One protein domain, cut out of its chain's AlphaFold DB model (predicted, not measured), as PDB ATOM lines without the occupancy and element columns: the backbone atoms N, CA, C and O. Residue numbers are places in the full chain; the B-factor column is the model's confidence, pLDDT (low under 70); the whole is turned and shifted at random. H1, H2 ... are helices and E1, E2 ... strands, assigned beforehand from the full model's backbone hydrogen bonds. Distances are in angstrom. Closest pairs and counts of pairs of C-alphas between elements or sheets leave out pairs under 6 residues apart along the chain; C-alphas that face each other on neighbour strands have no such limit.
ATOM      1  N   THR A  44       2.111 -20.461 -20.273       69.38
ATOM      2  CA  THR A  44       1.332 -20.440 -21.507       69.38
ATOM      3  C   THR A  44       1.413 -21.799 -22.194       69.38
ATOM      4  O   THR A  44       2.488 -22.324 -22.476       69.38
ATOM      5  N   PHE A  45       0.250 -22.381 -22.478       74.50
ATOM      6  CA  PHE A  45       0.121 -23.562 -23.325       74.50
ATOM      7  C   PHE A  45      -0.781 -23.223 -24.504       74.50
ATOM      8  O   PHE A  45      -1.755 -22.482 -24.356       74.50
ATOM      9  N   SER A  46      -0.491 -23.793 -25.673       81.25
ATOM     10  CA  SER A  46      -1.465 -23.766 -26.758       81.25
ATOM     11  C   SER A  46      -2.690 -24.605 -26.373       81.25
ATOM     12  O   SER A  46      -2.597 -25.569 -25.605       81.25
ATOM     13  N   VAL A  47      -3.852 -24.258 -26.930       80.31
ATOM     14  CA  VAL A  47      -5.100 -25.011 -26.713       80.31
ATOM     15  C   VAL A  47      -4.947 -26.473 -27.147       80.31
ATOM     16  O   VAL A  47      -5.495 -27.371 -26.507       80.31
ATOM     17  N   ASP A  48      -4.161 -26.726 -28.199       80.69
ATOM     18  CA  ASP A  48      -3.881 -28.083 -28.665       80.69
ATOM     19  C   ASP A  48      -3.077 -28.883 -27.630       80.69
ATOM     20  O   ASP A  48      -3.488 -29.986 -27.269       80.69
ATOM     21  N   VAL A  49      -2.006 -28.310 -27.063       81.62
ATOM     22  CA  VAL A  49      -1.228 -28.965 -25.999       81.62
ATOM     23  C   VAL A  49      -2.114 -29.236 -24.787       81.62
ATOM     24  O   VAL A  49      -2.159 -30.369 -24.313       81.62
ATOM     25  N   LEU A  50      -2.903 -28.256 -24.335       81.38
ATOM     26  CA  LEU A  50      -3.810 -28.438 -23.199       81.38
ATOM     27  C   LEU A  50      -4.853 -29.541 -23.454       81.38
ATOM     28  O   LEU A  50      -5.169 -30.319 -22.552       81.38
ATOM     29  N   SER A  51      -5.341 -29.669 -24.693       83.00
ATOM     30  CA  SER A  51      -6.219 -30.773 -25.094       83.00
ATOM     31  C   SER A  51      -5.529 -32.131 -24.948       83.00
ATOM     32  O   SER A  51      -6.144 -33.071 -24.444       83.00
ATOM     33  N   ARG A  52      -4.261 -32.250 -25.362       82.75
ATOM     34  CA  ARG A  52      -3.472 -33.489 -25.231       82.75
ATOM     35  C   ARG A  52      -3.207 -33.839 -23.767       82.75
ATOM     36  O   ARG A  52      -3.374 -34.994 -23.391       82.75
ATOM     37  N   LEU A  53      -2.876 -32.845 -22.941       83.88
ATOM     38  CA  LEU A  53      -2.686 -32.994 -21.492       83.88
ATOM     39  C   LEU A  53      -3.948 -33.535 -20.812       83.88
ATOM     40  O   LEU A  53      -3.911 -34.572 -20.151       83.88
ATOM     41  N   SER A  54      -5.084 -32.886 -21.070       83.31
ATOM     42  CA  SER A  54      -6.386 -33.297 -20.543       83.31
ATOM     43  C   SER A  54      -6.736 -34.738 -20.932       83.31
ATOM     44  O   SER A  54      -7.159 -35.520 -20.083       83.31
ATOM     45  N   LYS A  55      -6.487 -35.129 -22.190       79.38
ATOM     46  CA  LYS A  55      -6.718 -36.499 -22.687       79.38
ATOM     47  C   LYS A  55      -5.787 -37.538 -22.072       79.38
ATOM     48  O   LYS A  55      -6.205 -38.673 -21.870       79.38
ATOM     49  N   ALA A  56      -4.545 -37.157 -21.782       79.94
ATOM     50  CA  ALA A  56      -3.591 -38.006 -21.080       79.94
ATOM     51  C   ALA A  56      -3.902 -38.122 -19.574       79.94
ATOM     52  O   ALA A  56      -3.257 -38.905 -18.884       79.94
ATOM     53  N   GLY A  57      -4.872 -37.356 -19.057       83.62
ATOM     54  CA  GLY A  57      -5.159 -37.281 -17.624       83.62
ATOM     55  C   GLY A  57      -4.068 -36.561 -16.830       83.62
ATOM     56  O   GLY A  57      -4.001 -36.721 -15.612       83.62
ATOM     57  N   VAL A  58      -3.220 -35.785 -17.514       88.00
ATOM     58  CA  VAL A  58      -2.102 -35.051 -16.920       88.00
ATOM     59  C   VAL A  58      -2.472 -33.577 -16.808       88.00
ATOM     60  O   VAL A  58      -2.807 -32.916 -17.787       88.00
ATOM     61  N   GLU A  59      -2.406 -33.044 -15.598       89.06
ATOM     62  CA  GLU A  59      -2.586 -31.623 -15.326       89.06
ATOM     63  C   GLU A  59      -1.361 -30.831 -15.810       89.06
ATOM     64  O   GLU A  59      -0.216 -31.268 -15.673       89.06
ATOM     65  N   ALA A  60      -1.586 -29.632 -16.355       87.06
ATOM     66  CA  ALA A  60      -0.518 -28.773 -16.880       87.06
ATOM     67  C   ALA A  60       0.554 -28.437 -15.833       87.06
ATOM     68  O   ALA A  60       1.745 -28.389 -16.145       87.06
ATOM     69  N   PHE A  61       0.130 -28.286 -14.578       87.88
ATOM     70  CA  PHE A  61       1.028 -28.079 -13.453       87.88
ATOM     71  C   PHE A  61       2.028 -29.234 -13.281       87.88
ATOM     72  O   PHE A  61       3.212 -28.989 -13.081       87.88
ATOM     73  N   THR A  62       1.596 -30.486 -13.449       91.44
ATOM     74  CA  THR A  62       2.467 -31.669 -13.356       91.44
ATOM     75  C   THR A  62       3.578 -31.644 -14.400       91.44
ATOM     76  O   THR A  62       4.716 -31.979 -14.092       91.44
ATOM     77  N   ILE A  63       3.280 -31.212 -15.630       90.50
ATOM     78  CA  ILE A  63       4.295 -31.079 -16.688       90.50
ATOM     79  C   ILE A  63       5.311 -30.004 -16.343       90.50
ATOM     80  O   ILE A  63       6.508 -30.186 -16.558       90.50
ATOM     81  N   TYR A  64       4.843 -28.891 -15.793       87.88
ATOM     82  CA  TYR A  64       5.722 -27.816 -15.375       87.88
ATOM     83  C   TYR A  64       6.614 -28.234 -14.191       87.88
ATOM     84  O   TYR A  64       7.827 -28.039 -14.240       87.88
ATOM     85  N   ALA A  65       6.045 -28.917 -13.195       90.50
ATOM     86  CA  ALA A  65       6.767 -29.523 -12.077       90.50
ATOM     87  C   ALA A  65       7.810 -30.556 -12.546       90.50
ATOM     88  O   ALA A  65       8.939 -30.564 -12.058       90.50
ATOM     89  N   ALA A  66       7.463 -31.393 -13.529       92.44
ATOM     90  CA  ALA A  66       8.389 -32.343 -14.135       92.44
ATOM     91  C   ALA A  66       9.550 -31.624 -14.838       92.44
ATOM     92  O   ALA A  66      10.712 -31.897 -14.546       92.44
ATOM     93  N   ARG A  67       9.263 -30.645 -15.707       90.25
ATOM     94  CA  ARG A  67      10.302 -29.846 -16.382       90.25
ATOM     95  C   ARG A  67      11.248 -29.175 -15.385       90.25
ATOM     96  O   ARG A  67      12.452 -29.165 -15.610       90.25
ATOM     97  N   ALA A  68      10.728 -28.679 -14.264       89.06
ATOM     98  CA  ALA A  68      11.544 -28.059 -13.228       89.06
ATOM     99  C   ALA A  68      12.597 -29.023 -12.652       89.06
ATOM    100  O   ALA A  68      13.773 -28.669 -12.583       89.06
ATOM    101  N   ILE A  69      12.228 -30.260 -12.310       93.31
ATOM    102  CA  ILE A  69      13.201 -31.229 -11.776       93.31
ATOM    103  C   ILE A  69      14.122 -31.792 -12.861       93.31
ATOM    104  O   ILE A  69      15.303 -32.010 -12.600       93.31
ATOM    105  N   PHE A  70      13.626 -31.959 -14.088       94.62
ATOM    106  CA  PHE A  70      14.407 -32.470 -15.217       94.62
ATOM    107  C   PHE A  70      15.267 -31.404 -15.916       94.62
ATOM    108  O   PHE A  70      16.050 -31.738 -16.805       94.62
ATOM    109  N   SER A  71      15.208 -30.149 -15.468       92.50
ATOM    110  CA  SER A  71      16.224 -29.135 -15.784       92.50
ATOM    111  C   SER A  71      17.582 -29.431 -15.129       92.50
ATOM    112  O   SER A  71      18.610 -28.914 -15.558       92.50
ATOM    113  N   ASN A  72      17.602 -30.296 -14.108       92.81
ATOM    114  CA  ASN A  72      18.809 -30.678 -13.373       92.81
ATOM    115  C   ASN A  72      19.538 -31.893 -13.951       92.81
ATOM    116  O   ASN A  72      20.484 -32.360 -13.330       92.81
ATOM    117  N   VAL A  73      19.123 -32.410 -15.106       94.44
ATOM    118  CA  VAL A  73      19.815 -33.501 -15.801       94.44
ATOM    119  C   VAL A  73      20.283 -33.019 -17.166       94.44
ATOM    120  O   VAL A  73      19.619 -32.213 -17.816       94.44
ATOM    121  N   LYS A  74      21.430 -33.527 -17.608       94.94
ATOM    122  CA  LYS A  74      21.949 -33.286 -18.949       94.94
ATOM    123  C   LYS A  74      22.067 -34.619 -19.674       94.94
ATOM    124  O   LYS A  74      22.848 -35.474 -19.262       94.94
ATOM    125  N   LEU A  75      21.279 -34.802 -20.732       95.69
ATOM    126  CA  LEU A  75      21.443 -35.960 -21.608       95.69
ATOM    127  C   LEU A  75      22.805 -35.901 -22.300       95.69
ATOM    128  O   LEU A  75      23.319 -34.822 -22.613       95.69
ATOM    129  N   GLY A  76      23.383 -37.074 -22.534       94.31
ATOM    130  CA  GLY A  76      24.591 -37.190 -23.336       94.31
ATOM    131  C   GLY A  76      24.281 -36.936 -24.817       94.31
ATOM    132  O   GLY A  76      23.173 -37.254 -25.251       94.31
ATOM    133  N   PRO A  77      25.220 -36.414 -25.628       94.69
ATOM    134  CA  PRO A  77      24.981 -36.172 -27.054       94.69
ATOM    135  C   PRO A  77      24.527 -37.420 -27.830       94.69
ATOM    136  O   PRO A  77      23.647 -37.350 -28.689       94.69
ATOM    137  N   ASN A  78      25.094 -38.591 -27.522       94.44
ATOM    138  CA  ASN A  78      24.671 -39.855 -28.118       94.44
ATOM    139  C   ASN A  78      23.374 -40.363 -27.489       94.44
ATOM    140  O   ASN A  78      22.576 -40.986 -28.185       94.44
ATOM    141  N   GLY A  79      23.157 -40.141 -26.193       93.81
ATOM    142  CA  GLY A  79      21.896 -40.456 -25.516       93.81
ATOM    143  C   GLY A  79      20.703 -39.707 -26.119       93.81
ATOM    144  O   GLY A  79      19.691 -40.321 -26.452       93.81
ATOM    145  N   GLU A  80      20.855 -38.407 -26.366       95.06
ATOM    146  CA  GLU A  80      19.870 -37.560 -27.045       95.06
ATOM    147  C   GLU A  80      19.593 -38.058 -28.471       95.06
ATOM    148  O   GLU A  80      18.441 -38.280 -28.847       95.06
ATOM    149  N   LEU A  81      20.645 -38.357 -29.243       95.00
ATOM    150  CA  LEU A  81      20.511 -38.924 -30.588       95.00
ATOM    151  C   LEU A  81      19.785 -40.279 -30.584       95.00
ATOM    152  O   LEU A  81      18.951 -40.552 -31.450       95.00
ATOM    153  N   ARG A  82      20.102 -41.151 -29.621       95.38
ATOM    154  CA  ARG A  82      19.445 -42.453 -29.444       95.38
ATOM    155  C   ARG A  82      17.966 -42.287 -29.099       95.38
ATOM    156  O   ARG A  82      17.140 -43.013 -29.654       95.38
ATOM    157  N   LEU A  83      17.634 -41.322 -28.246       94.81
ATOM    158  CA  LEU A  83      16.261 -41.018 -27.858       94.81
ATOM    159  C   LEU A  83      15.447 -40.449 -29.029       94.81
ATOM    160  O   LEU A  83      14.346 -40.932 -29.283       94.81
ATOM    161  N   HIS A  84      16.003 -39.515 -29.805       94.50
ATOM    162  CA  HIS A  84      15.358 -39.016 -31.025       94.50
ATOM    163  C   HIS A  84      15.113 -40.127 -32.045       94.50
ATOM    164  O   HIS A  84      14.004 -40.264 -32.552       94.50
ATOM    165  N   ARG A  85      16.092 -41.012 -32.271       94.25
ATOM    166  CA  ARG A  85      15.901 -42.182 -33.144       94.25
ATOM    167  C   ARG A  85      14.804 -43.125 -32.650       94.25
ATOM    168  O   ARG A  85      14.167 -43.780 -33.473       94.25
ATOM    169  N   ALA A  86      14.619 -43.257 -31.337       92.69
ATOM    170  CA  ALA A  86      13.524 -44.047 -30.778       92.69
ATOM    171  C   ALA A  86      12.171 -43.368 -31.041       92.69
ATOM    172  O   ALA A  86      11.244 -44.037 -31.492       92.69
ATOM    173  N   LEU A  87      12.095 -42.047 -30.845       91.75
ATOM    174  CA  LEU A  87      10.920 -41.222 -31.136       91.75
ATOM    175  C   LEU A  87      10.529 -41.277 -32.624       91.75
ATOM    176  O   LEU A  87       9.364 -41.507 -32.930       91.75
ATOM    177  N   ASP A  88      11.488 -41.181 -33.546       90.62
ATOM    178  CA  ASP A  88      11.244 -41.225 -34.999       90.62
ATOM    179  C   ASP A  88      10.684 -42.571 -35.485       90.62
ATOM    180  O   ASP A  88      10.007 -42.650 -36.512       90.62
ATOM    181  N   LYS A  89      10.969 -43.655 -34.755       88.94
ATOM    182  CA  LYS A  89      10.445 -44.997 -35.049       88.94
ATOM    183  C   LYS A  89       9.043 -45.222 -34.491       88.94
ATOM    184  O   LYS A  89       8.412 -46.227 -34.838       88.94
ATOM    185  N   LEU A  90       8.557 -44.337 -33.622       87.69
ATOM    186  CA  LEU A  90       7.209 -44.450 -33.092       87.69
ATOM    187  C   LEU A  90       6.207 -44.229 -34.215       87.69
ATOM    188  O   LEU A  90       6.286 -43.284 -34.996       87.69
ATOM    189  N   SER A  91       5.236 -45.125 -34.288       82.06
ATOM    190  CA  SER A  91       4.189 -45.052 -35.289       82.06
ATOM    191  C   SER A  91       2.835 -45.287 -34.652       82.06
ATOM    192  O   SER A  91       2.704 -45.944 -33.616       82.06
ATOM    193  N   ALA A  92       1.819 -44.734 -35.303       83.56
ATOM    194  CA  ALA A  92       0.441 -45.112 -35.086       83.56
ATOM    195  C   ALA A  92      -0.136 -45.645 -36.387       83.56
ATOM    196  O   ALA A  92       0.092 -45.082 -37.459       83.56
ATOM    197  N   PHE A  93      -0.917 -46.711 -36.287       80.25
ATOM    198  CA  PHE A  93      -1.624 -47.273 -37.429       80.25
ATOM    199  C   PHE A  93      -3.123 -47.341 -37.146       80.25
ATOM    200  O   PHE A  93      -3.540 -47.658 -36.026       80.25
ATOM    201  N   PRO A  94      -3.947 -47.024 -38.156       80.00
ATOM    202  CA  PRO A  94      -5.385 -47.121 -38.036       80.00
ATOM    203  C   PRO A  94      -5.831 -48.579 -38.156       80.00
ATOM    204  O   PRO A  94      -5.316 -49.354 -38.957       80.00
ATOM    205  N   SER A  95      -6.859 -48.909 -37.394       77.25
ATOM    206  CA  SER A  95      -7.669 -50.117 -37.498       77.25
ATOM    207  C   SER A  95      -8.871 -49.874 -38.420       77.25
ATOM    208  O   SER A  95      -9.122 -48.742 -38.860       77.25
ATOM    209  N   PHE A  96      -9.626 -50.934 -38.716       63.84
ATOM    210  CA  PHE A  96     -10.778 -50.928 -39.615       63.84
ATOM    211  C   PHE A  96     -11.688 -49.695 -39.427       63.84
ATOM    212  O   PHE A  96     -12.177 -49.399 -38.334       63.84
ATOM    213  N   GLY A  97     -11.900 -48.944 -40.512       61.09
ATOM    214  CA  GLY A  97     -12.739 -47.739 -40.525       61.09
ATOM    215  C   GLY A  97     -12.114 -46.474 -39.915       61.09
ATOM    216  O   GLY A  97     -12.838 -45.502 -39.719       61.09
ATOM    217  N   LYS A  98     -10.804 -46.459 -39.604       68.69
ATOM    218  CA  LYS A  98     -10.074 -45.323 -38.983       68.69
ATOM    219  C   LYS A  98     -10.652 -44.856 -37.636       68.69
ATOM    220  O   LYS A  98     -10.331 -43.766 -37.164       68.69
ATOM    221  N   ALA A  99     -11.500 -45.676 -37.017       71.00
ATOM    222  CA  ALA A  99     -12.175 -45.368 -35.759       71.00
ATOM    223  C   ALA A  99     -11.332 -45.725 -34.523       71.00
ATOM    224  O   ALA A  99     -11.612 -45.242 -33.426       71.00
ATOM    225  N   LEU A 100     -10.323 -46.579 -34.695       79.12
ATOM    226  CA  LEU A 100      -9.431 -47.074 -33.654       79.12
ATOM    227  C   LEU A 100      -7.995 -46.982 -34.183       79.12
ATOM    228  O   LEU A 100      -7.754 -47.265 -35.354       79.12
ATOM    229  N   TRP A 101      -7.068 -46.552 -33.342       82.75
ATOM    230  CA  TRP A 101      -5.655 -46.390 -33.658       82.75
ATOM    231  C   TRP A 101      -4.828 -47.126 -32.615       82.75
ATOM    232  O   TRP A 101      -5.203 -47.202 -31.446       82.75
ATOM    233  N   PHE A 102      -3.703 -47.674 -33.044       84.88
ATOM    234  CA  PHE A 102      -2.784 -48.390 -32.175       84.88
ATOM    235  C   PHE A 102      -1.411 -47.746 -32.251       84.88
ATOM    236  O   PHE A 102      -0.914 -47.487 -33.347       84.88
ATOM    237  N   GLY A 103      -0.810 -47.528 -31.087       84.31
ATOM    238  CA  GLY A 103       0.562 -47.073 -30.941       84.31
ATOM    239  C   GLY A 103       0.661 -45.642 -30.424       84.31
ATOM    240  O   GLY A 103      -0.124 -45.232 -29.566       84.31
ATOM    241  N   PHE A 104       1.636 -44.883 -30.919       82.62
ATOM    242  CA  PHE A 104       1.856 -43.491 -30.520       82.62
ATOM    243  C   PHE A 104       1.248 -42.537 -31.550       82.62
ATOM    244  O   PHE A 104       1.858 -42.207 -32.565       82.62
ATOM    245  N   GLY A 105       0.005 -42.117 -31.299       76.38
ATOM    246  CA  GLY A 105      -0.733 -41.210 -32.180       76.38
ATOM    247  C   GLY A 105      -0.083 -39.831 -32.311       76.38
ATOM    248  O   GLY A 105       0.622 -39.370 -31.419       76.38
ATOM    249  N   VAL A 106      -0.385 -39.104 -33.391       70.06
ATOM    250  CA  VAL A 106       0.121 -37.729 -33.622       70.06
ATOM    251  C   VAL A 106      -0.317 -36.718 -32.550       70.06
ATOM    252  O   VAL A 106       0.287 -35.661 -32.403       70.06
ATOM    253  N   LYS A 107      -1.360 -37.041 -31.773       73.31
ATOM    254  CA  LYS A 107      -1.852 -36.228 -30.647       73.31
ATOM    255  C   LYS A 107      -1.317 -36.688 -29.290       73.31
ATOM    256  O   LYS A 107      -1.800 -36.232 -28.257       73.31
ATOM    257  N   HIS A 108      -0.348 -37.597 -29.273       80.31
ATOM    258  CA  HIS A 108       0.248 -38.066 -28.035       80.31
ATOM    259  C   HIS A 108       1.030 -36.935 -27.336       80.31
ATOM    260  O   HIS A 108       1.684 -36.119 -27.986       80.31
ATOM    261  N   ILE A 109       0.960 -36.880 -26.001       84.88
ATOM    262  CA  ILE A 109       1.586 -35.830 -25.172       84.88
ATOM    263  C   ILE A 109       3.109 -35.749 -25.353       84.88
ATOM    264  O   ILE A 109       3.672 -34.656 -25.308       84.88
ATOM    265  N   ILE A 110       3.759 -36.886 -25.622       88.06
ATOM    266  CA  ILE A 110       5.214 -36.961 -25.824       88.06
ATOM    267  C   ILE A 110       5.707 -35.977 -26.893       88.06
ATOM    268  O   ILE A 110       6.760 -35.375 -26.722       88.06
ATOM    269  N   TRP A 111       4.914 -35.739 -27.944       88.12
ATOM    270  CA  TRP A 111       5.307 -34.862 -29.044       88.12
ATOM    271  C   TRP A 111       5.422 -33.403 -28.616       88.12
ATOM    272  O   TRP A 111       6.271 -32.693 -29.130       88.12
ATOM    273  N   SER A 112       4.615 -32.979 -27.641       86.31
ATOM    274  CA  SER A 112       4.683 -31.634 -27.060       86.31
ATOM    275  C   SER A 112       5.744 -31.523 -25.962       86.31
ATOM    276  O   SER A 112       6.205 -30.431 -25.640       86.31
ATOM    277  N   MET A 113       6.133 -32.644 -25.350       86.88
ATOM    278  CA  MET A 113       7.184 -32.657 -24.334       86.88
ATOM    279  C   MET A 113       8.580 -32.583 -24.952       86.88
ATOM    280  O   MET A 113       9.409 -31.822 -24.455       86.88
ATOM    281  N   GLN A 114       8.826 -33.303 -26.050       90.00
ATOM    282  CA  GLN A 114      10.133 -33.311 -26.722       90.00
ATOM    283  C   GLN A 114      10.542 -31.953 -27.324       90.00
ATOM    284  O   GLN A 114      11.709 -31.769 -27.639       90.00
ATOM    285  N   GLU A 115       9.612 -31.001 -27.482       88.31
ATOM    286  CA  GLU A 115       9.897 -29.654 -28.013       88.31
ATOM    287  C   GLU A 115      10.827 -28.831 -27.102       88.31
ATOM    288  O   GLU A 115      11.417 -27.847 -27.535       88.31
ATOM    289  N   SER A 116      10.952 -29.227 -25.833       90.69
ATOM    290  CA  SER A 116      11.828 -28.607 -24.832       90.69
ATOM    291  C   SER A 116      12.876 -29.605 -24.355       90.69
ATOM    292  O   SER A 116      12.526 -30.765 -24.128       90.69
ATOM    293  N   THR A 117      14.104 -29.156 -24.089       92.31
ATOM    294  CA  THR A 117      15.174 -30.004 -23.539       92.31
ATOM    295  C   THR A 117      14.751 -30.675 -22.230       92.31
ATOM    296  O   THR A 117      14.875 -31.886 -22.091       92.31
ATOM    297  N   GLU A 118      14.145 -29.945 -21.291       93.25
ATOM    298  CA  GLU A 118      13.699 -30.502 -20.006       93.25
ATOM    299  C   GLU A 118      12.573 -31.526 -20.181       93.25
ATOM    300  O   GLU A 118      12.461 -32.494 -19.427       93.25
ATOM    301  N   GLY A 119      11.718 -31.321 -21.184       93.06
ATOM    302  CA  GLY A 119      10.670 -32.273 -21.525       93.06
ATOM    303  C   GLY A 119      11.226 -33.535 -22.187       93.06
ATOM    304  O   GLY A 119      10.779 -34.627 -21.842       93.06
ATOM    305  N   LEU A 120      12.236 -33.419 -23.054       95.00
ATOM    306  CA  LEU A 120      12.945 -34.562 -23.631       95.00
ATOM    307  C   LEU A 120      13.679 -35.369 -22.548       95.00
ATOM    308  O   LEU A 120      13.544 -36.592 -22.496       95.00
ATOM    309  N   ASN A 121      14.359 -34.689 -21.623       96.31
ATOM    310  CA  ASN A 121      14.985 -35.286 -20.442       96.31
ATOM    311  C   ASN A 121      13.971 -36.083 -19.610       96.31
ATOM    312  O   ASN A 121      14.211 -37.238 -19.251       96.31
ATOM    313  N   CYS A 122      12.814 -35.471 -19.331       96.12
ATOM    314  CA  CYS A 122      11.722 -36.112 -18.611       96.12
ATOM    315  C   CYS A 122      11.237 -37.376 -19.329       96.12
ATOM    316  O   CYS A 122      11.068 -38.409 -18.681       96.12
ATOM    317  N   LEU A 123      11.021 -37.314 -20.646       95.12
ATOM    318  CA  LEU A 123      10.582 -38.467 -21.435       95.12
ATOM    319  C   LEU A 123      11.605 -39.599 -21.403       95.12
ATOM    320  O   LEU A 123      11.222 -40.741 -21.168       95.12
ATOM    321  N   GLY A 124      12.889 -39.289 -21.601       96.06
ATOM    322  CA  GLY A 124      13.962 -40.281 -21.584       96.06
ATOM    323  C   GLY A 124      14.012 -41.040 -20.261       96.06
ATOM    324  O   GLY A 124      13.974 -42.269 -20.250       96.06
ATOM    325  N   ILE A 125      14.005 -40.320 -19.136       97.00
ATOM    326  CA  ILE A 125      14.061 -40.937 -17.805       97.00
ATOM    327  C   ILE A 125      12.779 -41.712 -17.481       97.00
ATOM    328  O   ILE A 125      12.860 -42.843 -17.001       97.00
ATOM    329  N   CYS A 126      11.599 -41.148 -17.759       96.25
ATOM    330  CA  CYS A 126      10.329 -41.847 -17.554       96.25
ATOM    331  C   CYS A 126      10.259 -43.135 -18.384       96.25
ATOM    332  O   CYS A 126       9.851 -44.170 -17.861       96.25
ATOM    333  N   ALA A 127      10.696 -43.097 -19.645       94.81
ATOM    334  CA  ALA A 127      10.719 -44.270 -20.506       94.81
ATOM    335  C   ALA A 127      11.700 -45.333 -19.989       94.81
ATOM    336  O   ALA A 127      11.313 -46.491 -19.834       94.81
ATOM    337  N   CYS A 128      12.928 -44.950 -19.619       95.38
ATOM    338  CA  CYS A 128      13.889 -45.868 -19.002       95.38
ATOM    339  C   CYS A 128      13.340 -46.508 -17.718       95.38
ATOM    340  O   CYS A 128      13.551 -47.699 -17.484       95.38
ATOM    341  N   LEU A 129      12.618 -45.749 -16.886       94.06
ATOM    342  CA  LEU A 129      11.997 -46.279 -15.668       94.06
ATOM    343  C   LEU A 129      10.944 -47.337 -15.994       94.06
ATOM    344  O   LEU A 129      10.890 -48.354 -15.313       94.06
ATOM    345  N   THR A 130      10.133 -47.132 -17.034       91.00
ATOM    346  CA  THR A 130       9.097 -48.101 -17.433       91.00
ATOM    347  C   THR A 130       9.639 -49.386 -18.059       91.00
ATOM    348  O   THR A 130       8.907 -50.367 -18.124       91.00
ATOM    349  N   GLU A 131      10.902 -49.400 -18.488       86.75
ATOM    350  CA  GLU A 131      11.587 -50.604 -18.986       86.75
ATOM    351  C   GLU A 131      12.143 -51.468 -17.837       86.75
ATOM    352  O   GLU A 131      12.242 -52.685 -17.969       86.75
ATOM    353  N   GLY A 132      12.498 -50.857 -16.699       84.62
ATOM    354  CA  GLY A 132      13.058 -51.562 -15.533       84.62
ATOM    355  C   GLY A 132      12.070 -51.813 -14.392       84.62
ATOM    356  O   GLY A 132      12.240 -52.753 -13.620       84.62
ATOM    357  N   TYR A 133      11.026 -50.991 -14.277       87.38
ATOM    358  CA  TYR A 133      10.096 -50.999 -13.151       87.38
ATOM    359  C   TYR A 133       8.641 -50.942 -13.616       87.38
ATOM    360  O   TYR A 133       8.310 -50.401 -14.670       87.38
ATOM    361  N   SER A 134       7.730 -51.424 -12.764       86.12
ATOM    362  CA  SER A 134       6.299 -51.175 -12.970       86.12
ATOM    363  C   SER A 134       6.000 -49.671 -12.990       86.12
ATOM    364  O   SER A 134       6.636 -48.888 -12.281       86.12
ATOM    365  N   THR A 135       4.969 -49.264 -13.735       88.19
ATOM    366  CA  THR A 135       4.559 -47.851 -13.854       88.19
ATOM    367  C   THR A 135       4.278 -47.202 -12.498       88.19
ATOM    368  O   THR A 135       4.592 -46.034 -12.292       88.19
ATOM    369  N   ILE A 136       3.752 -47.969 -11.536       90.06
ATOM    370  CA  ILE A 136       3.486 -47.505 -10.168       90.06
ATOM    371  C   ILE A 136       4.787 -47.225  -9.413       90.06
ATOM    372  O   ILE A 136       4.885 -46.205  -8.731       90.06
ATOM    373  N   VAL A 137       5.774 -48.121  -9.504       91.50
ATOM    374  CA  VAL A 137       7.086 -47.928  -8.865       91.50
ATOM    375  C   VAL A 137       7.792 -46.737  -9.502       91.50
ATOM    376  O   VAL A 137       8.186 -45.829  -8.780       91.50
ATOM    377  N   ALA A 138       7.827 -46.665 -10.831       94.06
ATOM    378  CA  ALA A 138       8.381 -45.539 -11.574       94.06
ATOM    379  C   ALA A 138       7.735 -44.194 -11.182       94.06
ATOM    380  O   ALA A 138       8.437 -43.231 -10.885       94.06
ATOM    381  N   ALA A 139       6.403 -44.129 -11.088       96.00
ATOM    382  CA  ALA A 139       5.689 -42.925 -10.662       96.00
ATOM    383  C   ALA A 139       6.003 -42.520  -9.216       96.00
ATOM    384  O   ALA A 139       6.148 -41.332  -8.922       96.00
ATOM    385  N   LYS A 140       6.133 -43.498  -8.308       96.69
ATOM    386  CA  LYS A 140       6.595 -43.242  -6.940       96.69
ATOM    387  C   LYS A 140       8.024 -42.707  -6.946       96.69
ATOM    388  O   LYS A 140       8.265 -41.720  -6.271       96.69
ATOM    389  N   THR A 141       8.927 -43.282  -7.737       96.81
ATOM    390  CA  THR A 141      10.318 -42.820  -7.857       96.81
ATOM    391  C   THR A 141      10.383 -41.374  -8.343       96.81
ATOM    392  O   THR A 141      11.067 -40.564  -7.730       96.81
ATOM    393  N   ILE A 142       9.621 -41.002  -9.378       97.19
ATOM    394  CA  ILE A 142       9.569 -39.607  -9.850       97.19
ATOM    395  C   ILE A 142       9.007 -38.666  -8.780       97.19
ATOM    396  O   ILE A 142       9.536 -37.574  -8.582       97.19
ATOM    397  N   ARG A 143       7.966 -39.082  -8.050       96.31
ATOM    398  CA  ARG A 143       7.426 -38.288  -6.941       96.31
ATOM    399  C   ARG A 143       8.451 -38.104  -5.820       96.31
ATOM    400  O   ARG A 143       8.593 -36.993  -5.327       96.31
ATOM    401  N   GLU A 144       9.142 -39.161  -5.404       97.12
ATOM    402  CA  GLU A 144      10.180 -39.068  -4.369       97.12
ATOM    403  C   GLU A 144      11.353 -38.203  -4.851       97.12
ATOM    404  O   GLU A 144      11.832 -37.358  -4.101       97.12
ATOM    405  N   LEU A 145      11.741 -38.304  -6.127       96.69
ATOM    406  CA  LEU A 145      12.739 -37.421  -6.736       96.69
ATOM    407  C   LEU A 145      12.297 -35.957  -6.677       96.69
ATOM    408  O   LEU A 145      13.093 -35.095  -6.321       96.69
ATOM    409  N   PHE A 146      11.030 -35.675  -6.984       95.12
ATOM    410  CA  PHE A 146      10.467 -34.334  -6.864       95.12
ATOM    411  C   PHE A 146      10.554 -33.808  -5.427       95.12
ATOM    412  O   PHE A 146      10.979 -32.675  -5.213       95.12
ATOM    413  N   LEU A 147      10.234 -34.647  -4.436       94.69
ATOM    414  CA  LEU A 147      10.316 -34.290  -3.017       94.69
ATOM    415  C   LEU A 147      11.754 -33.998  -2.551       94.69
ATOM    416  O   LEU A 147      11.933 -33.141  -1.691       94.69
ATOM    417  N   LEU A 148      12.779 -34.625  -3.142       95.19
ATOM    418  CA  LEU A 148      14.192 -34.345  -2.828       95.19
ATOM    419  C   LEU A 148      14.651 -32.926  -3.211       95.19
ATOM    420  O   LEU A 148      15.715 -32.491  -2.760       95.19
ATOM    421  N   TYR A 149      13.878 -32.211  -4.032       92.31
ATOM    422  CA  TYR A 149      14.101 -30.796  -4.347       92.31
ATOM    423  C   TYR A 149      13.351 -29.842  -3.399       92.31
ATOM    424  O   TYR A 149      13.353 -28.632  -3.623       92.31
ATOM    425  N   ASN A 150      12.753 -30.369  -2.324       89.94
ATOM    426  CA  ASN A 150      12.053 -29.622  -1.275       89.94
ATOM    427  C   ASN A 150      10.961 -28.669  -1.810       89.94
ATOM    428  O   ASN A 150      11.021 -27.462  -1.558       89.94
ATOM    429  N   PRO A 151       9.965 -29.183  -2.554       88.81
ATOM    430  CA  PRO A 151       8.855 -28.378  -3.042       88.81
ATOM    431  C   PRO A 151       7.966 -27.896  -1.885       88.81
ATOM    432  O   PRO A 151       7.758 -28.631  -0.913       88.81
ATOM    433  N   PRO A 152       7.347 -26.711  -2.006       86.94
ATOM    434  CA  PRO A 152       6.228 -26.334  -1.154       86.94
ATOM    435  C   PRO A 152       5.102 -27.377  -1.226       86.94
ATOM    436  O   PRO A 152       4.810 -27.921  -2.296       86.94
ATOM    437  N   ALA A 153       4.432 -27.639  -0.100       83.56
ATOM    438  CA  ALA A 153       3.381 -28.660  -0.019       83.56
ATOM    439  C   ALA A 153       2.238 -28.421  -1.028       83.56
ATOM    440  O   ALA A 153       1.715 -29.364  -1.618       83.56
ATOM    441  N   GLU A 154       1.909 -27.153  -1.275       83.50
ATOM    442  CA  GLU A 154       0.883 -26.698  -2.225       83.50
ATOM    443  C   GLU A 154       1.254 -26.975  -3.690       83.50
ATOM    444  O   GLU A 154       0.379 -27.115  -4.542       83.50
ATOM    445  N   LEU A 155       2.551 -27.101  -3.981       84.62
ATOM    446  CA  LEU A 155       3.109 -27.313  -5.317       84.62
ATOM    447  C   LEU A 155       3.459 -28.781  -5.580       84.62
ATOM    448  O   LEU A 155       4.226 -29.083  -6.490       84.62
ATOM    449  N   THR A 156       2.917 -29.712  -4.796       89.44
ATOM    450  CA  THR A 156       3.188 -31.142  -4.964       89.44
ATOM    451  C   THR A 156       2.048 -31.826  -5.722       89.44
ATOM    452  O   THR A 156       0.976 -32.035  -5.146       89.44
ATOM    453  N   PRO A 157       2.249 -32.248  -6.989       92.44
ATOM    454  CA  PRO A 157       1.234 -32.997  -7.719       92.44
ATOM    455  C   PRO A 157       0.900 -34.321  -7.025       92.44
ATOM    456  O   PRO A 157       1.768 -35.012  -6.477       92.44
ATOM    457  N   ALA A 158      -0.370 -34.715  -7.098       93.56
ATOM    458  CA  ALA A 158      -0.831 -35.996  -6.576       93.56
ATOM    459  C   ALA A 158      -0.165 -37.180  -7.306       93.56
ATOM    460  O   ALA A 158       0.114 -37.108  -8.500       93.56
ATOM    461  N   LEU A 159       0.006 -38.326  -6.630       94.50
ATOM    462  CA  LEU A 159       0.640 -39.522  -7.219       94.50
ATOM    463  C   LEU A 159      -0.002 -39.967  -8.547       94.50
ATOM    464  O   LEU A 159       0.702 -40.400  -9.454       94.50
ATOM    465  N   ARG A 160      -1.326 -39.809  -8.689       92.50
ATOM    466  CA  ARG A 160      -2.055 -40.115  -9.933       92.50
ATOM    467  C   ARG A 160      -1.528 -39.340 -11.146       92.50
ATOM    468  O   ARG A 160      -1.536 -39.868 -12.250       92.50
ATOM    469  N   GLN A 161      -1.068 -38.107 -10.933       94.31
ATOM    470  CA  GLN A 161      -0.560 -37.237 -11.987       94.31
ATOM    471  C   GLN A 161       0.802 -37.725 -12.487       94.31
ATOM    472  O   GLN A 161       1.029 -37.820 -13.690       94.31
ATOM    473  N   TRP A 162       1.674 -38.126 -11.560       95.50
ATOM    474  CA  TRP A 162       2.951 -38.761 -11.882       95.50
ATOM    475  C   TRP A 162       2.763 -40.104 -12.588       95.50
ATOM    476  O   TRP A 162       3.485 -40.402 -13.535       95.50
ATOM    477  N   LEU A 163       1.760 -40.888 -12.178       94.25
ATOM    478  CA  LEU A 163       1.414 -42.145 -12.841       94.25
ATOM    479  C   LEU A 163       0.993 -41.914 -14.293       94.25
ATOM    480  O   LEU A 163       1.546 -42.548 -15.184       94.25
ATOM    481  N   ALA A 164       0.073 -40.978 -14.537       90.69
ATOM    482  CA  ALA A 164      -0.371 -40.633 -15.886       90.69
ATOM    483  C   ALA A 164       0.790 -40.144 -16.773       90.69
ATOM    484  O   ALA A 164       0.900 -40.546 -17.934       90.69
ATOM    485  N   LEU A 165       1.698 -39.336 -16.215       92.94
ATOM    486  CA  LEU A 165       2.897 -38.871 -16.911       92.94
ATOM    487  C   LEU A 165       3.831 -40.030 -17.288       92.94
ATOM    488  O   LEU A 165       4.199 -40.166 -18.455       92.94
ATOM    489  N   VAL A 166       4.187 -40.885 -16.330       93.75
ATOM    490  CA  VAL A 166       5.073 -42.037 -16.562       93.75
ATOM    491  C   VAL A 166       4.453 -43.014 -17.558       93.75
ATOM    492  O   VAL A 166       5.113 -43.440 -18.502       93.75
ATOM    493  N   GLU A 167       3.163 -43.321 -17.412       89.25
ATOM    494  CA  GLU A 167       2.443 -44.196 -18.338       89.25
ATOM    495  C   GLU A 167       2.421 -43.674 -19.774       89.25
ATOM    496  O   GLU A 167       2.346 -44.472 -20.706       89.25
ATOM    497  N   SER A 168       2.481 -42.356 -19.970       88.81
ATOM    498  CA  SER A 168       2.557 -41.769 -21.308       88.81
ATOM    499  C   SER A 168       3.907 -42.029 -21.996       88.81
ATOM    500  O   SER A 168       3.995 -42.005 -23.218       88.81
ATOM    501  N   SER A 169       4.962 -42.319 -21.233       90.81
ATOM    502  CA  SER A 169       6.294 -42.636 -21.772       90.81
ATOM    503  C   SER A 169       6.527 -44.143 -21.938       90.81
ATOM    504  O   SER A 169       7.542 -44.548 -22.502       90.81
ATOM    505  N   ALA A 170       5.603 -44.984 -21.462       88.81
ATOM    506  CA  ALA A 170       5.753 -46.434 -21.498       88.81
ATOM    507  C   ALA A 170       5.803 -46.960 -22.940       88.81
ATOM    508  O   ALA A 170       4.938 -46.638 -23.756       88.81
ATOM    509  N   GLY A 171       6.792 -47.805 -23.239       86.00
ATOM    510  CA  GLY A 171       6.987 -48.405 -24.564       86.00
ATOM    511  C   GLY A 171       7.650 -47.489 -25.593       86.00
ATOM    512  O   GLY A 171       7.853 -47.905 -26.733       86.00
ATOM    513  N   LEU A 172       8.034 -46.267 -25.209       91.56
ATOM    514  CA  LEU A 172       8.776 -45.338 -26.068       91.56
ATOM    515  C   LEU A 172      10.109 -45.949 -26.533       91.56
ATOM    516  O   LEU A 172      10.505 -45.789 -27.686       91.56
ATOM    517  N   LEU A 173      10.776 -46.700 -25.652       91.75
ATOM    518  CA  LEU A 173      12.077 -47.314 -25.912       91.75
ATOM    519  C   LEU A 173      11.993 -48.750 -26.445       91.75
ATOM    520  O   LEU A 173      13.035 -49.330 -26.747       91.75
ATOM    521  N   ALA A 174      10.793 -49.293 -26.669       86.81
ATOM    522  CA  ALA A 174      10.609 -50.686 -27.084       86.81
ATOM    523  C   ALA A 174      11.238 -51.021 -28.454       86.81
ATOM    524  O   ALA A 174      11.532 -52.176 -28.742       86.81
ATOM    525  N   SER A 175      11.450 -50.016 -29.315       84.56
ATOM    526  CA  SER A 175      12.127 -50.170 -30.617       84.56
ATOM    527  C   SER A 175      13.624 -49.812 -30.589       84.56
ATOM    528  O   SER A 175      14.288 -49.760 -31.636       84.56
ATOM    529  N   SER A 176      14.148 -49.520 -29.399       89.69
ATOM    530  CA  SER A 176      15.529 -49.119 -29.153       89.69
ATOM    531  C   SER A 176      16.355 -50.267 -28.570       89.69
ATOM    532  O   SER A 176      15.837 -51.311 -28.187       89.69
ATOM    533  N   GLU A 177      17.665 -50.055 -28.468       88.94
ATOM    534  CA  GLU A 177      18.588 -51.026 -27.871       88.94
ATOM    535  C   GLU A 177      18.662 -50.920 -26.339       88.94
ATOM    536  O   GLU A 177      19.379 -51.698 -25.714       88.94
ATOM    537  N   PHE A 178      17.933 -49.983 -25.715       90.88
ATOM    538  CA  PHE A 178      17.999 -49.767 -24.267       90.88
ATOM    539  C   PHE A 178      17.686 -51.046 -23.479       90.88
ATOM    540  O   PHE A 178      18.454 -51.418 -22.594       90.88
ATOM    541  N   GLY A 179      16.618 -51.765 -23.846       84.81
ATOM    542  CA  GLY A 179      16.244 -53.020 -23.186       84.81
ATOM    543  C   GLY A 179      17.327 -54.104 -23.288       84.81
ATOM    544  O   GLY A 179      17.548 -54.847 -22.334       84.81
ATOM    545  N   LEU A 180      18.070 -54.155 -24.402       85.00
ATOM    546  CA  LEU A 180      19.192 -55.086 -24.578       85.00
ATOM    547  C   LEU A 180      20.379 -54.716 -23.684       85.00
ATOM    548  O   LEU A 180      20.989 -55.595 -23.076       85.00
ATOM    549  N   VAL A 181      20.688 -53.420 -23.576       88.62
ATOM    550  CA  VAL A 181      21.745 -52.913 -22.688       88.62
ATOM    551  C   VAL A 181      21.399 -53.185 -21.226       88.62
ATOM    552  O   VAL A 181      22.230 -53.722 -20.494       88.62
ATOM    553  N   LEU A 182      20.163 -52.883 -20.820       87.81
ATOM    554  CA  LEU A 182      19.656 -53.166 -19.480       87.81
ATOM    555  C   LEU A 182      19.754 -54.658 -19.157       87.81
ATOM    556  O   LEU A 182      20.273 -55.025 -18.103       87.81
ATOM    557  N   HIS A 183      19.306 -55.521 -20.069       83.12
ATOM    558  CA  HIS A 183      19.384 -56.966 -19.885       83.12
ATOM    559  C   HIS A 183      20.835 -57.449 -19.751       83.12
ATOM    560  O   HIS A 183      21.147 -58.202 -18.831       83.12
ATOM    561  N   GLY A 184      21.736 -56.974 -20.617       82.75
ATOM    562  CA  GLY A 184      23.157 -57.322 -20.572       82.75
ATOM    563  C   GLY A 184      23.820 -56.944 -19.248       82.75
ATOM    564  O   GLY A 184      24.497 -57.773 -18.650       82.75
ATOM    565  N   LEU A 185      23.575 -55.729 -18.748       84.56
ATOM    566  CA  LEU A 185      24.078 -55.282 -17.443       84.56
ATOM    567  C   LEU A 185      23.443 -56.051 -16.282       84.56
ATOM    568  O   LEU A 185      24.127 -56.415 -15.331       84.56
ATOM    569  N   THR A 186      22.150 -56.358 -16.375       82.31
ATOM    570  CA  THR A 186      21.440 -57.118 -15.339       82.31
ATOM    571  C   THR A 186      22.020 -58.522 -15.185       82.31
ATOM    572  O   THR A 186      22.205 -58.971 -14.058       82.31
ATOM    573  N   ARG A 187      22.393 -59.187 -16.287       80.12
ATOM    574  CA  ARG A 187      23.067 -60.498 -16.257       80.12
ATOM    575  C   ARG A 187      24.455 -60.468 -15.617       80.12
ATOM    576  O   ARG A 187      24.908 -61.481 -15.109       80.12
ATOM    577  N   LEU A 188      25.136 -59.324 -15.641       76.62
ATOM    578  CA  LEU A 188      26.422 -59.171 -14.958       76.62
ATOM    579  C   LEU A 188      26.243 -59.004 -13.444       76.62
ATOM    580  O   LEU A 188      27.088 -59.444 -12.673       76.62
ATOM    581  N   CYS A 189      25.144 -58.374 -13.018       71.00
ATOM    582  CA  CYS A 189      24.847 -58.128 -11.605       71.00
ATOM    583  C   CYS A 189      24.078 -59.275 -10.927       71.00
ATOM    584  O   CYS A 189      24.094 -59.381  -9.701       71.00
ATOM    585  N   LEU A 190      23.388 -60.122 -11.694       67.69
ATOM    586  CA  LEU A 190      22.619 -61.261 -11.198       67.69
ATOM    587  C   LEU A 190      23.229 -62.558 -11.739       67.69
ATOM    588  O   LEU A 190      23.250 -62.764 -12.947       67.69
ATOM    589  N   ARG A 191      23.676 -63.467 -10.860       57.84
ATOM    590  CA  ARG A 191      24.019 -64.833 -11.288       57.84
ATOM    591  C   ARG A 191      22.754 -65.544 -11.785       57.84
ATOM    592  O   ARG A 191      21.727 -65.517 -11.099       57.84
ATOM    593  N   ASP A 192      22.845 -66.171 -12.958       48.34
ATOM    594  CA  ASP A 192      21.747 -66.917 -13.581       48.34
ATOM    595  C   ASP A 192      21.147 -67.938 -12.576       48.34
ATOM    596  O   ASP A 192      21.863 -68.624 -11.848       48.34
ATOM    597  N   GLY A 193      19.811 -67.993 -12.472       42.34
ATOM    598  CA  GLY A 193      19.087 -68.931 -11.594       42.34
ATOM    599  C   GLY A 193      18.704 -68.428 -10.190       42.34
ATOM    600  O   GLY A 193      17.927 -69.095  -9.505       42.34
ATOM    601  N   LEU A 194      19.152 -67.242  -9.762       43.91
ATOM    602  CA  LEU A 194      18.732 -66.624  -8.493       43.91
ATOM    603  C   LEU A 194      17.499 -65.723  -8.679       43.91
ATOM    604  O   LEU A 194      17.586 -64.508  -8.835       43.91
ATOM    605  N   TYR A 195      16.317 -66.327  -8.585       40.44
ATOM    606  CA  TYR A 195      15.006 -65.654  -8.566       40.44
ATOM    607  C   TYR A 195      14.783 -64.745  -7.336       40.44
ATOM    608  O   TYR A 195      13.835 -63.963  -7.310       40.44
ATOM    609  N   ASN A 196      15.660 -64.816  -6.327       37.25
ATOM    610  CA  ASN A 196      15.512 -64.129  -5.037       37.25
ATOM    611  C   ASN A 196      16.084 -62.698  -4.986       37.25
ATOM    612  O   ASN A 196      16.000 -62.052  -3.945       37.25
ATOM    613  N   LEU A 197      16.621 -62.168  -6.090       45.28
ATOM    614  CA  LEU A 197      17.081 -60.771  -6.188       45.28
ATOM    615  C   LEU A 197      16.005 -59.831  -6.774       45.28
ATOM    616  O   LEU A 197      16.319 -58.761  -7.280       45.28
ATOM    617  N   GLN A 198      14.725 -60.213  -6.676       48.97
ATOM    618  CA  GLN A 198      13.557 -59.391  -7.044       48.97
ATOM    619  C   GLN A 198      13.228 -58.273  -6.035       48.97
ATOM    620  O   GLN A 198      12.168 -57.652  -6.121       48.97
ATOM    621  N   TYR A 199      14.098 -58.002  -5.062       54.97
ATOM    622  CA  TYR A 199      13.933 -56.829  -4.215       54.97
ATOM    623  C   TYR A 199      14.434 -55.605  -4.973       54.97
ATOM    624  O   TYR A 199      15.627 -55.322  -4.979       54.97
ATOM    625  N   SER A 200      13.506 -54.887  -5.607       67.31
ATOM    626  CA  SER A 200      13.759 -53.505  -6.002       67.31
ATOM    627  C   SER A 200      13.958 -52.670  -4.741       67.31
ATOM    628  O   SER A 200      13.156 -52.771  -3.801       67.31
ATOM    629  N   GLY A 201      14.969 -51.813  -4.736       76.50
ATOM    630  CA  GLY A 201      15.164 -50.766  -3.750       76.50
ATOM    631  C   GLY A 201      13.898 -49.931  -3.589       76.50
ATOM    632  O   GLY A 201      13.016 -49.895  -4.458       76.50
ATOM    633  N   SER A 202      13.762 -49.266  -2.443       90.19
ATOM    634  CA  SER A 202      12.585 -48.432  -2.246       90.19
ATOM    635  C   SER A 202      12.578 -47.303  -3.292       90.19
ATOM    636  O   SER A 202      13.643 -46.813  -3.674       90.19
ATOM    637  N   PRO A 203      11.404 -46.828  -3.751       94.00
ATOM    638  CA  PRO A 203      11.342 -45.704  -4.688       94.00
ATOM    639  C   PRO A 203      12.106 -44.457  -4.213       94.00
ATOM    640  O   PRO A 203      12.565 -43.670  -5.036       94.00
ATOM    641  N   LYS A 204      12.269 -44.297  -2.891       95.06
ATOM    642  CA  LYS A 204      13.067 -43.236  -2.266       95.06
ATOM    643  C   LYS A 204      14.560 -43.403  -2.523       95.06
ATOM    644  O   LYS A 204      15.218 -42.434  -2.886       95.06
ATOM    645  N   ASP A 205      15.073 -44.620  -2.375       92.62
ATOM    646  CA  ASP A 205      16.492 -44.917  -2.586       92.62
ATOM    647  C   ASP A 205      16.852 -44.769  -4.066       92.62
ATOM    648  O   ASP A 205      17.841 -44.122  -4.406       92.62
ATOM    649  N   ILE A 206      15.990 -45.272  -4.959       94.00
ATOM    650  CA  ILE A 206      16.163 -45.114  -6.408       94.00
ATOM    651  C   ILE A 206      16.163 -43.624  -6.778       94.00
ATOM    652  O   ILE A 206      17.021 -43.178  -7.538       94.00
ATOM    653  N   ALA A 207      15.241 -42.834  -6.220       96.31
ATOM    654  CA  ALA A 207      15.181 -41.394  -6.452       96.31
ATOM    655  C   ALA A 207      16.437 -40.657  -5.959       96.31
ATOM    656  O   ALA A 207      16.926 -39.757  -6.642       96.31
ATOM    657  N   LEU A 208      16.974 -41.048  -4.801       95.50
ATOM    658  CA  LEU A 208      18.194 -40.469  -4.242       95.50
ATOM    659  C   LEU A 208      19.400 -40.726  -5.147       95.50
ATOM    660  O   LEU A 208      20.123 -39.787  -5.482       95.50
ATOM    661  N   VAL A 209      19.592 -41.974  -5.580       94.88
ATOM    662  CA  VAL A 209      20.679 -42.332  -6.502       94.88
ATOM    663  C   VAL A 209      20.499 -41.614  -7.837       94.88
ATOM    664  O   VAL A 209      21.455 -41.057  -8.367       94.88
ATOM    665  N   LEU A 210      19.271 -41.544  -8.357       95.69
ATOM    666  CA  LEU A 210      18.982 -40.855  -9.613       95.69
ATOM    667  C   LEU A 210      19.322 -39.358  -9.541       95.69
ATOM    668  O   LEU A 210      19.916 -38.826 -10.477       95.69
ATOM    669  N   LYS A 211      19.033 -38.692  -8.415       96.12
ATOM    670  CA  LYS A 211      19.458 -37.305  -8.177       96.12
ATOM    671  C   LYS A 211      20.984 -37.161  -8.226       96.12
ATOM    672  O   LYS A 211      21.481 -36.255  -8.886       96.12
ATOM    673  N   GLN A 212      21.731 -38.060  -7.586       95.75
ATOM    674  CA  GLN A 212      23.200 -38.023  -7.609       95.75
ATOM    675  C   GLN A 212      23.754 -38.283  -9.016       95.75
ATOM    676  O   GLN A 212      24.688 -37.623  -9.456       95.75
ATOM    677  N   VAL A 213      23.138 -39.187  -9.780       96.38
ATOM    678  CA  VAL A 213      23.485 -39.420 -11.189       96.38
ATOM    679  C   VAL A 213      23.242 -38.165 -12.038       96.38
ATOM    680  O   VAL A 213      24.038 -37.856 -12.926       96.38
ATOM    681  N   PHE A 214      22.191 -37.396 -11.749       95.88
ATOM    682  CA  PHE A 214      21.950 -36.109 -12.409       95.88
ATOM    683  C   PHE A 214      23.042 -35.085 -12.071       95.88
ATOM    684  O   PHE A 214      23.521 -34.374 -12.961       95.88
ATOM    685  N   GLU A 215      23.507 -35.058 -10.823       95.00
ATOM    686  CA  GLU A 215      24.646 -34.235 -10.404       95.00
ATOM    687  C   GLU A 215      25.932 -34.616 -11.159       95.00
ATOM    688  O   GLU A 215      26.657 -33.721 -11.588       95.00
ATOM    689  N   ILE A 216      26.166 -35.902 -11.449       96.00
ATOM    690  CA  ILE A 216      27.286 -36.328 -12.313       96.00
ATOM    691  C   ILE A 216      27.094 -35.842 -13.748       96.00
ATOM    692  O   ILE A 216      28.005 -35.258 -14.332       96.00
ATOM    693  N   SER A 217      25.898 -36.022 -14.318       95.38
ATOM    694  CA  SER A 217      25.601 -35.598 -15.698       95.38
ATOM    695  C   SER A 217      25.810 -34.098 -15.929       95.38
ATOM    696  O   SER A 217      26.147 -33.664 -17.029       95.38
ATOM    697  N   THR A 218      25.640 -33.298 -14.875       93.50
ATOM    698  CA  THR A 218      25.834 -31.845 -14.906       93.50
ATOM    699  C   THR A 218      27.234 -31.403 -14.483       93.50
ATOM    700  O   THR A 218      27.519 -30.207 -14.529       93.50
ATOM    701  N   GLY A 219      28.117 -32.337 -14.118       91.38
ATOM    702  CA  GLY A 219      29.482 -32.057 -13.668       91.38
ATOM    703  C   GLY A 219      29.574 -31.484 -12.252       91.38
ATOM    704  O   GLY A 219      30.593 -30.902 -11.901       91.38
ATOM    705  N   ARG A 220      28.516 -31.607 -11.439       91.62
ATOM    706  CA  ARG A 220      28.519 -31.213 -10.017       91.62
ATOM    707  C   ARG A 220      29.126 -32.286  -9.115       91.62
ATOM    708  O   ARG A 220      29.580 -31.965  -8.021       91.62
ATOM    709  N   LEU A 221      29.100 -33.540  -9.561       92.81
ATOM    710  CA  LEU A 221      29.702 -34.679  -8.879       92.81
ATOM    711  C   LEU A 221      30.639 -35.415  -9.843       92.81
ATOM    712  O   LEU A 221      30.234 -35.769 -10.944       92.81
ATOM    713  N   ASP A 222      31.874 -35.685  -9.429       91.62
ATOM    714  CA  ASP A 222      32.868 -36.300 -10.324       91.62
ATOM    715  C   ASP A 222      32.675 -37.814 -10.488       91.62
ATOM    716  O   ASP A 222      32.934 -38.386 -11.548       91.62
ATOM    717  N   ARG A 223      32.270 -38.496  -9.411       92.12
ATOM    718  CA  ARG A 223      32.249 -39.962  -9.330       92.12
ATOM    719  C   ARG A 223      31.218 -40.418  -8.303       92.12
ATOM    720  O   ARG A 223      31.045 -39.775  -7.272       92.12
ATOM    721  N   LEU A 224      30.588 -41.563  -8.557       92.50
ATOM    722  CA  LEU A 224      29.630 -42.183  -7.645       92.50
ATOM    723  C   LEU A 224      29.876 -43.691  -7.550       92.50
ATOM    724  O   LEU A 224      30.067 -44.350  -8.570       92.50
ATOM    725  N   PHE A 225      29.844 -44.215  -6.322       89.81
ATOM    726  CA  PHE A 225      29.871 -45.647  -6.021       89.81
ATOM    727  C   PHE A 225      28.533 -46.061  -5.454       89.81
ATOM    728  O   PHE A 225      28.070 -45.484  -4.474       89.81
ATOM    729  N   PHE A 226      27.945 -47.095  -6.034       85.75
ATOM    730  CA  PHE A 226      26.807 -47.779  -5.450       85.75
ATOM    731  C   PHE A 226      27.006 -49.284  -5.604       85.75
ATOM    732  O   PHE A 226      27.551 -49.757  -6.600       85.75
ATOM    733  N   SER A 227      26.588 -50.025  -4.585       83.81
ATOM    734  CA  SER A 227      26.681 -51.481  -4.513       83.81
ATOM    735  C   SER A 227      25.283 -52.060  -4.339       83.81
ATOM    736  O   SER A 227      24.558 -51.644  -3.435       83.81
ATOM    737  N   GLY A 228      24.912 -53.030  -5.171       77.56
ATOM    738  CA  GLY A 228      23.597 -53.661  -5.119       77.56
ATOM    739  C   GLY A 228      23.343 -54.578  -6.314       77.56
ATOM    740  O   GLY A 228      24.260 -54.892  -7.068       77.56
ATOM    741  N   GLY A 229      22.095 -55.035  -6.452       78.12
ATOM    742  CA  GLY A 229      21.677 -56.005  -7.468       78.12
ATOM    743  C   GLY A 229      21.104 -55.365  -8.736       78.12
ATOM    744  O   GLY A 229      21.727 -54.511  -9.364       78.12
ATOM    745  N   ALA A 230      19.893 -55.780  -9.114       80.44
ATOM    746  CA  ALA A 230      19.246 -55.394 -10.370       80.44
ATOM    747  C   ALA A 230      19.088 -53.871 -10.554       80.44
ATOM    748  O   ALA A 230      19.296 -53.362 -11.654       80.44
ATOM    749  N   ASP A 231      18.794 -53.121  -9.486       87.00
ATOM    750  CA  ASP A 231      18.639 -51.663  -9.589       87.00
ATOM    751  C   ASP A 231      19.951 -50.974  -9.980       87.00
ATOM    752  O   ASP A 231      19.943 -49.984 -10.704       87.00
ATOM    753  N   CYS A 232      21.095 -51.519  -9.549       88.12
ATOM    754  CA  CYS A 232      22.410 -50.995  -9.913       88.12
ATOM    755  C   CYS A 232      22.686 -51.204 -11.403       88.12
ATOM    756  O   CYS A 232      23.189 -50.295 -12.060       88.12
ATOM    757  N   ALA A 233      22.283 -52.353 -11.954       87.62
ATOM    758  CA  ALA A 233      22.322 -52.592 -13.394       87.62
ATOM    759  C   ALA A 233      21.420 -51.615 -14.159       87.62
ATOM    760  O   ALA A 233      21.811 -51.107 -15.210       87.62
ATOM    761  N   TRP A 234      20.237 -51.302 -13.620       91.88
ATOM    762  CA  TRP A 234      19.351 -50.309 -14.219       91.88
ATOM    763  C   TRP A 234      19.951 -48.900 -14.198       91.88
ATOM    764  O   TRP A 234      19.982 -48.235 -15.234       91.88
ATOM    765  N   ILE A 235      20.498 -48.457 -13.061       93.62
ATOM    766  CA  ILE A 235      21.180 -47.158 -12.952       93.62
ATOM    767  C   ILE A 235      22.371 -47.094 -13.914       93.62
ATOM    768  O   ILE A 235      22.530 -46.102 -14.624       93.62
ATOM    769  N   ALA A 236      23.168 -48.161 -13.990       92.19
ATOM    770  CA  ALA A 236      24.270 -48.299 -14.937       92.19
ATOM    771  C   ALA A 236      23.795 -48.177 -16.394       92.19
ATOM    772  O   ALA A 236      24.413 -47.462 -17.183       92.19
ATOM    773  N   ALA A 237      22.676 -48.816 -16.748       93.06
ATOM    774  CA  ALA A 237      22.104 -48.747 -18.088       93.06
ATOM    775  C   ALA A 237      21.661 -47.324 -18.439       93.06
ATOM    776  O   ALA A 237      21.964 -46.844 -19.529       93.06
ATOM    777  N   VAL A 238      20.994 -46.622 -17.520       95.81
ATOM    778  CA  VAL A 238      20.585 -45.221 -17.718       95.81
ATOM    779  C   VAL A 238      21.800 -44.306 -17.847       95.81
ATOM    780  O   VAL A 238      21.882 -43.527 -18.796       95.81
ATOM    781  N   ALA A 239      22.766 -44.425 -16.937       95.38
ATOM    782  CA  ALA A 239      23.982 -43.622 -16.948       95.38
ATOM    783  C   ALA A 239      24.757 -43.790 -18.265       95.38
ATOM    784  O   ALA A 239      25.106 -42.800 -18.902       95.38
ATOM    785  N   HIS A 240      24.948 -45.028 -18.725       93.50
ATOM    786  CA  HIS A 240      25.674 -45.320 -19.959       93.50
ATOM    787  C   HIS A 240      24.877 -44.987 -21.234       93.50
ATOM    788  O   HIS A 240      25.409 -44.404 -22.183       93.50
ATOM    789  N   TRP A 241      23.608 -45.397 -21.303       94.94
ATOM    790  CA  TRP A 241      22.836 -45.328 -22.544       94.94
ATOM    791  C   TRP A 241      22.195 -43.961 -22.776       94.94
ATOM    792  O   TRP A 241      22.129 -43.507 -23.915       94.94
ATOM    793  N   LEU A 242      21.711 -43.311 -21.717       96.25
ATOM    794  CA  LEU A 242      20.953 -42.065 -21.820       96.25
ATOM    795  C   LEU A 242      21.809 -40.829 -21.497       96.25
ATOM    796  O   LEU A 242      21.641 -39.782 -22.122       96.25
ATOM    797  N   LEU A 243      22.728 -40.934 -20.535       96.06
ATOM    798  CA  LEU A 243      23.518 -39.795 -20.046       96.06
ATOM    799  C   LEU A 243      24.955 -39.757 -20.591       96.06
ATOM    800  O   LEU A 243      25.687 -38.821 -20.285       96.06
ATOM    801  N   ASP A 244      25.358 -40.751 -21.392       93.69
ATOM    802  CA  ASP A 244      26.734 -40.951 -21.885       93.69
ATOM    803  C   ASP A 244      27.806 -40.902 -20.778       93.69
ATOM    804  O   ASP A 244      28.955 -40.521 -21.008       93.69
ATOM    805  N   LEU A 245      27.442 -41.287 -19.557       93.62
ATOM    806  CA  LEU A 245      28.381 -41.374 -18.452       93.62
ATOM    807  C   LEU A 245      29.246 -42.624 -18.593       93.62
ATOM    808  O   LEU A 245      28.798 -43.686 -19.039       93.62
ATOM    809  N   ARG A 246      30.497 -42.510 -18.147       91.69
ATOM    810  CA  ARG A 246      31.405 -43.650 -18.055       91.69
ATOM    811  C   ARG A 246      30.990 -44.532 -16.883       91.69
ATOM    812  O   ARG A 246      30.998 -44.092 -15.736       91.69
ATOM    813  N   VAL A 247      30.653 -45.782 -17.182       91.19
ATOM    814  CA  VAL A 247      30.194 -46.762 -16.195       91.19
ATOM    815  C   VAL A 247      31.186 -47.909 -16.105       91.19
ATOM    816  O   VAL A 247      31.675 -48.402 -17.119       91.19
ATOM    817  N   GLU A 248      31.468 -48.343 -14.884       90.50
ATOM    818  CA  GLU A 248      32.293 -49.513 -14.603       90.50
ATOM    819  C   GLU A 248      31.533 -50.418 -13.641       90.50
ATOM    820  O   GLU A 248      31.004 -49.941 -12.638       90.50
ATOM    821  N   VAL A 249      31.476 -51.714 -13.948       87.12
ATOM    822  CA  VAL A 249      30.945 -52.717 -13.018       87.12
ATOM    823  C   VAL A 249      32.120 -53.509 -12.477       87.12
ATOM    824  O   VAL A 249      32.966 -53.974 -13.246       87.12
ATOM    825  N   GLN A 250      32.174 -53.631 -11.156       86.62
ATOM    826  CA  GLN A 250      33.220 -54.340 -10.432       86.62
ATOM    827  C   GLN A 250      32.611 -55.537  -9.702       86.62
ATOM    828  O   GLN A 250      31.494 -55.446  -9.191       86.62
ATOM    829  N   ASP A 251      33.343 -56.646  -9.677       80.81
ATOM    830  CA  ASP A 251      33.043 -57.787  -8.816       80.81
ATOM    831  C   ASP A 251      33.412 -57.470  -7.354       80.81
ATOM    832  O   ASP A 251      34.053 -56.456  -7.066       80.81
ATOM    833  N   GLN A 252      33.035 -58.348  -6.425       78.31
ATOM    834  CA  GLN A 252      33.305 -58.220  -4.988       78.31
ATOM    835  C   GLN A 252      34.800 -58.051  -4.680       78.31
ATOM    836  O   GLN A 252      35.157 -57.333  -3.749       78.31
ATOM    837  N   ASP A 253      35.663 -58.640  -5.509       80.31
ATOM    838  CA  ASP A 253      37.121 -58.560  -5.382       80.31
ATOM    839  C   ASP A 253      37.719 -57.270  -5.987       80.31
ATOM    840  O   ASP A 253      38.936 -57.089  -6.016       80.31
ATOM    841  N   GLY A 254      36.884 -56.361  -6.506       79.12
ATOM    842  CA  GLY A 254      37.303 -55.121  -7.172       79.12
ATOM    843  C   GLY A 254      37.709 -55.296  -8.639       79.12
ATOM    844  O   GLY A 254      38.053 -54.323  -9.314       79.12
ATOM    845  N   THR A 255      37.642 -56.522  -9.165       83.56
ATOM    846  CA  THR A 255      37.914 -56.824 -10.575       83.56
ATOM    847  C   THR A 255      36.854 -56.189 -11.468       83.56
ATOM    848  O   THR A 255      35.660 -56.403 -11.279       83.56
ATOM    849  N   ILE A 256      37.273 -55.424 -12.477       84.25
ATOM    850  CA  ILE A 256      36.345 -54.802 -13.428       84.25
ATOM    851  C   ILE A 256      35.810 -55.874 -14.380       84.25
ATOM    852  O   ILE A 256      36.556 -56.422 -15.189       84.25
ATOM    853  N   ILE A 257      34.507 -56.137 -14.303       82.06
ATOM    854  CA  ILE A 257      33.805 -57.108 -15.154       82.06
ATOM    855  C   ILE A 257      33.154 -56.451 -16.373       82.06
ATOM    856  O   ILE A 257      32.874 -57.119 -17.367       82.06
ATOM    857  N   TYR A 258      32.941 -55.133 -16.332       80.31
ATOM    858  CA  TYR A 258      32.398 -54.384 -17.461       80.31
ATOM    859  C   TYR A 258      32.944 -52.964 -17.532       80.31
ATOM    860  O   TYR A 258      32.936 -52.226 -16.544       80.31
ATOM    861  N   ARG A 259      33.353 -52.580 -18.744       80.44
ATOM    862  CA  ARG A 259      33.680 -51.214 -19.145       80.44
ATOM    863  C   ARG A 259      33.261 -51.033 -20.616       80.44
ATOM    864  O   ARG A 259      33.756 -51.786 -21.456       80.44
TER     865      ARG A 259
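What this domain is: This is residues 44 to 259 of the 473 residues of an uncharacterized protein of Fusarium oxysporum (strain Fo5176) (UniProt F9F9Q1). This is a cluster of crossed helices with H5 running through its core: H2, H6 and H7 pack on H5, H9 packs across H6, and H8 and H10 pack together near the last residues of H5. At one end lies the small hairpin E1 and E2, where residues 95 to 100 stick out; at the other the last stretch folds back, E3 pairing with residues 249 to 250. The printed part has 216 residues and is mostly helix, in the order H1 H2 H3 E1 E2 H4 H5 H6 H7 H8 H9 H10 E3. It is compact, with a radius of gyration of the C-alphas of 17.7 A and spans of 59 by 45 by 33 A.

How they stand to each other: Start at the hairpin of E1, residues 92 to 94, and E2, residues 100 to 103, antiparallel neighbours with N 93 and O 102 within hydrogen-bond range at 3.0 A. Go on to the hub H5, residues 117 to 132. Its residues 119 to 123 touch H4, residues 110 to 113, closest at C-alphas Gly 119 and Met 113, 4.5 A. Its residues 118 to 122 touch H2, residues 60 to 70, about perpendicular at 86 degrees, closest at C-alphas Glu 118 and Arg 67, 5.0 A. Its residues 123 to 130 touch H7, residues 159 to 169, closest at C-alphas Ala 127 and Ser 169, 4.9 A. H6, residues 135 to 147, forms a helical hairpin with H5, closest at C-alphas Ala 138 and Leu 129, 5.5 A. Farther out, H9, residues 203 to 217, touches H6 at a steep tilt of 63 degrees, closest at C-alphas Pro 203 and Thr 141, 4.4 A. H8, residues 178 to 189, touches H10, residues 230 to 241, closest at C-alphas Thr 186 and Ala 233, 5.0 A. H1, residues 47 to 56, only just touches H7, with 3 pairs of C-alphas within 8 A, closest at Ala 56 and Ala 164, 6.7 A. H3, residues 77 to 88, is close but not clearly touching H5, closest at C-alphas Leu 83 and Gly 124, 6.7 A. E3, residues 256 to 258, pairs with no named strand. Each O i to N i+4 pair is within hydrogen-bond range in H1, H2, H3, H5, H6, H8, H9 and H10; H7 has 6 of 7, and H4 is too short for one.

Where its parts are: Find C-alpha 47 at (-5.100, -25.011, -26.713), where H1 begins. From C-alpha 117 at (15.174, -30.004, -23.539) H5 runs 23.1 A; H9 runs 20.7 A. E3 ends at C-alpha 258, (32.398, -54.384, -17.461).

The domain as a whole: The two C-alphas farthest apart, Gly 97 and Asp 253, are 62.0 A apart. The printed part has no cut. The links H6 to H7, H8 to H9, H9 to H10 and H10 to E3 are long. Look for pLDDT under 70 at residue 44, residues 96 to 98 and residues 190 to 200.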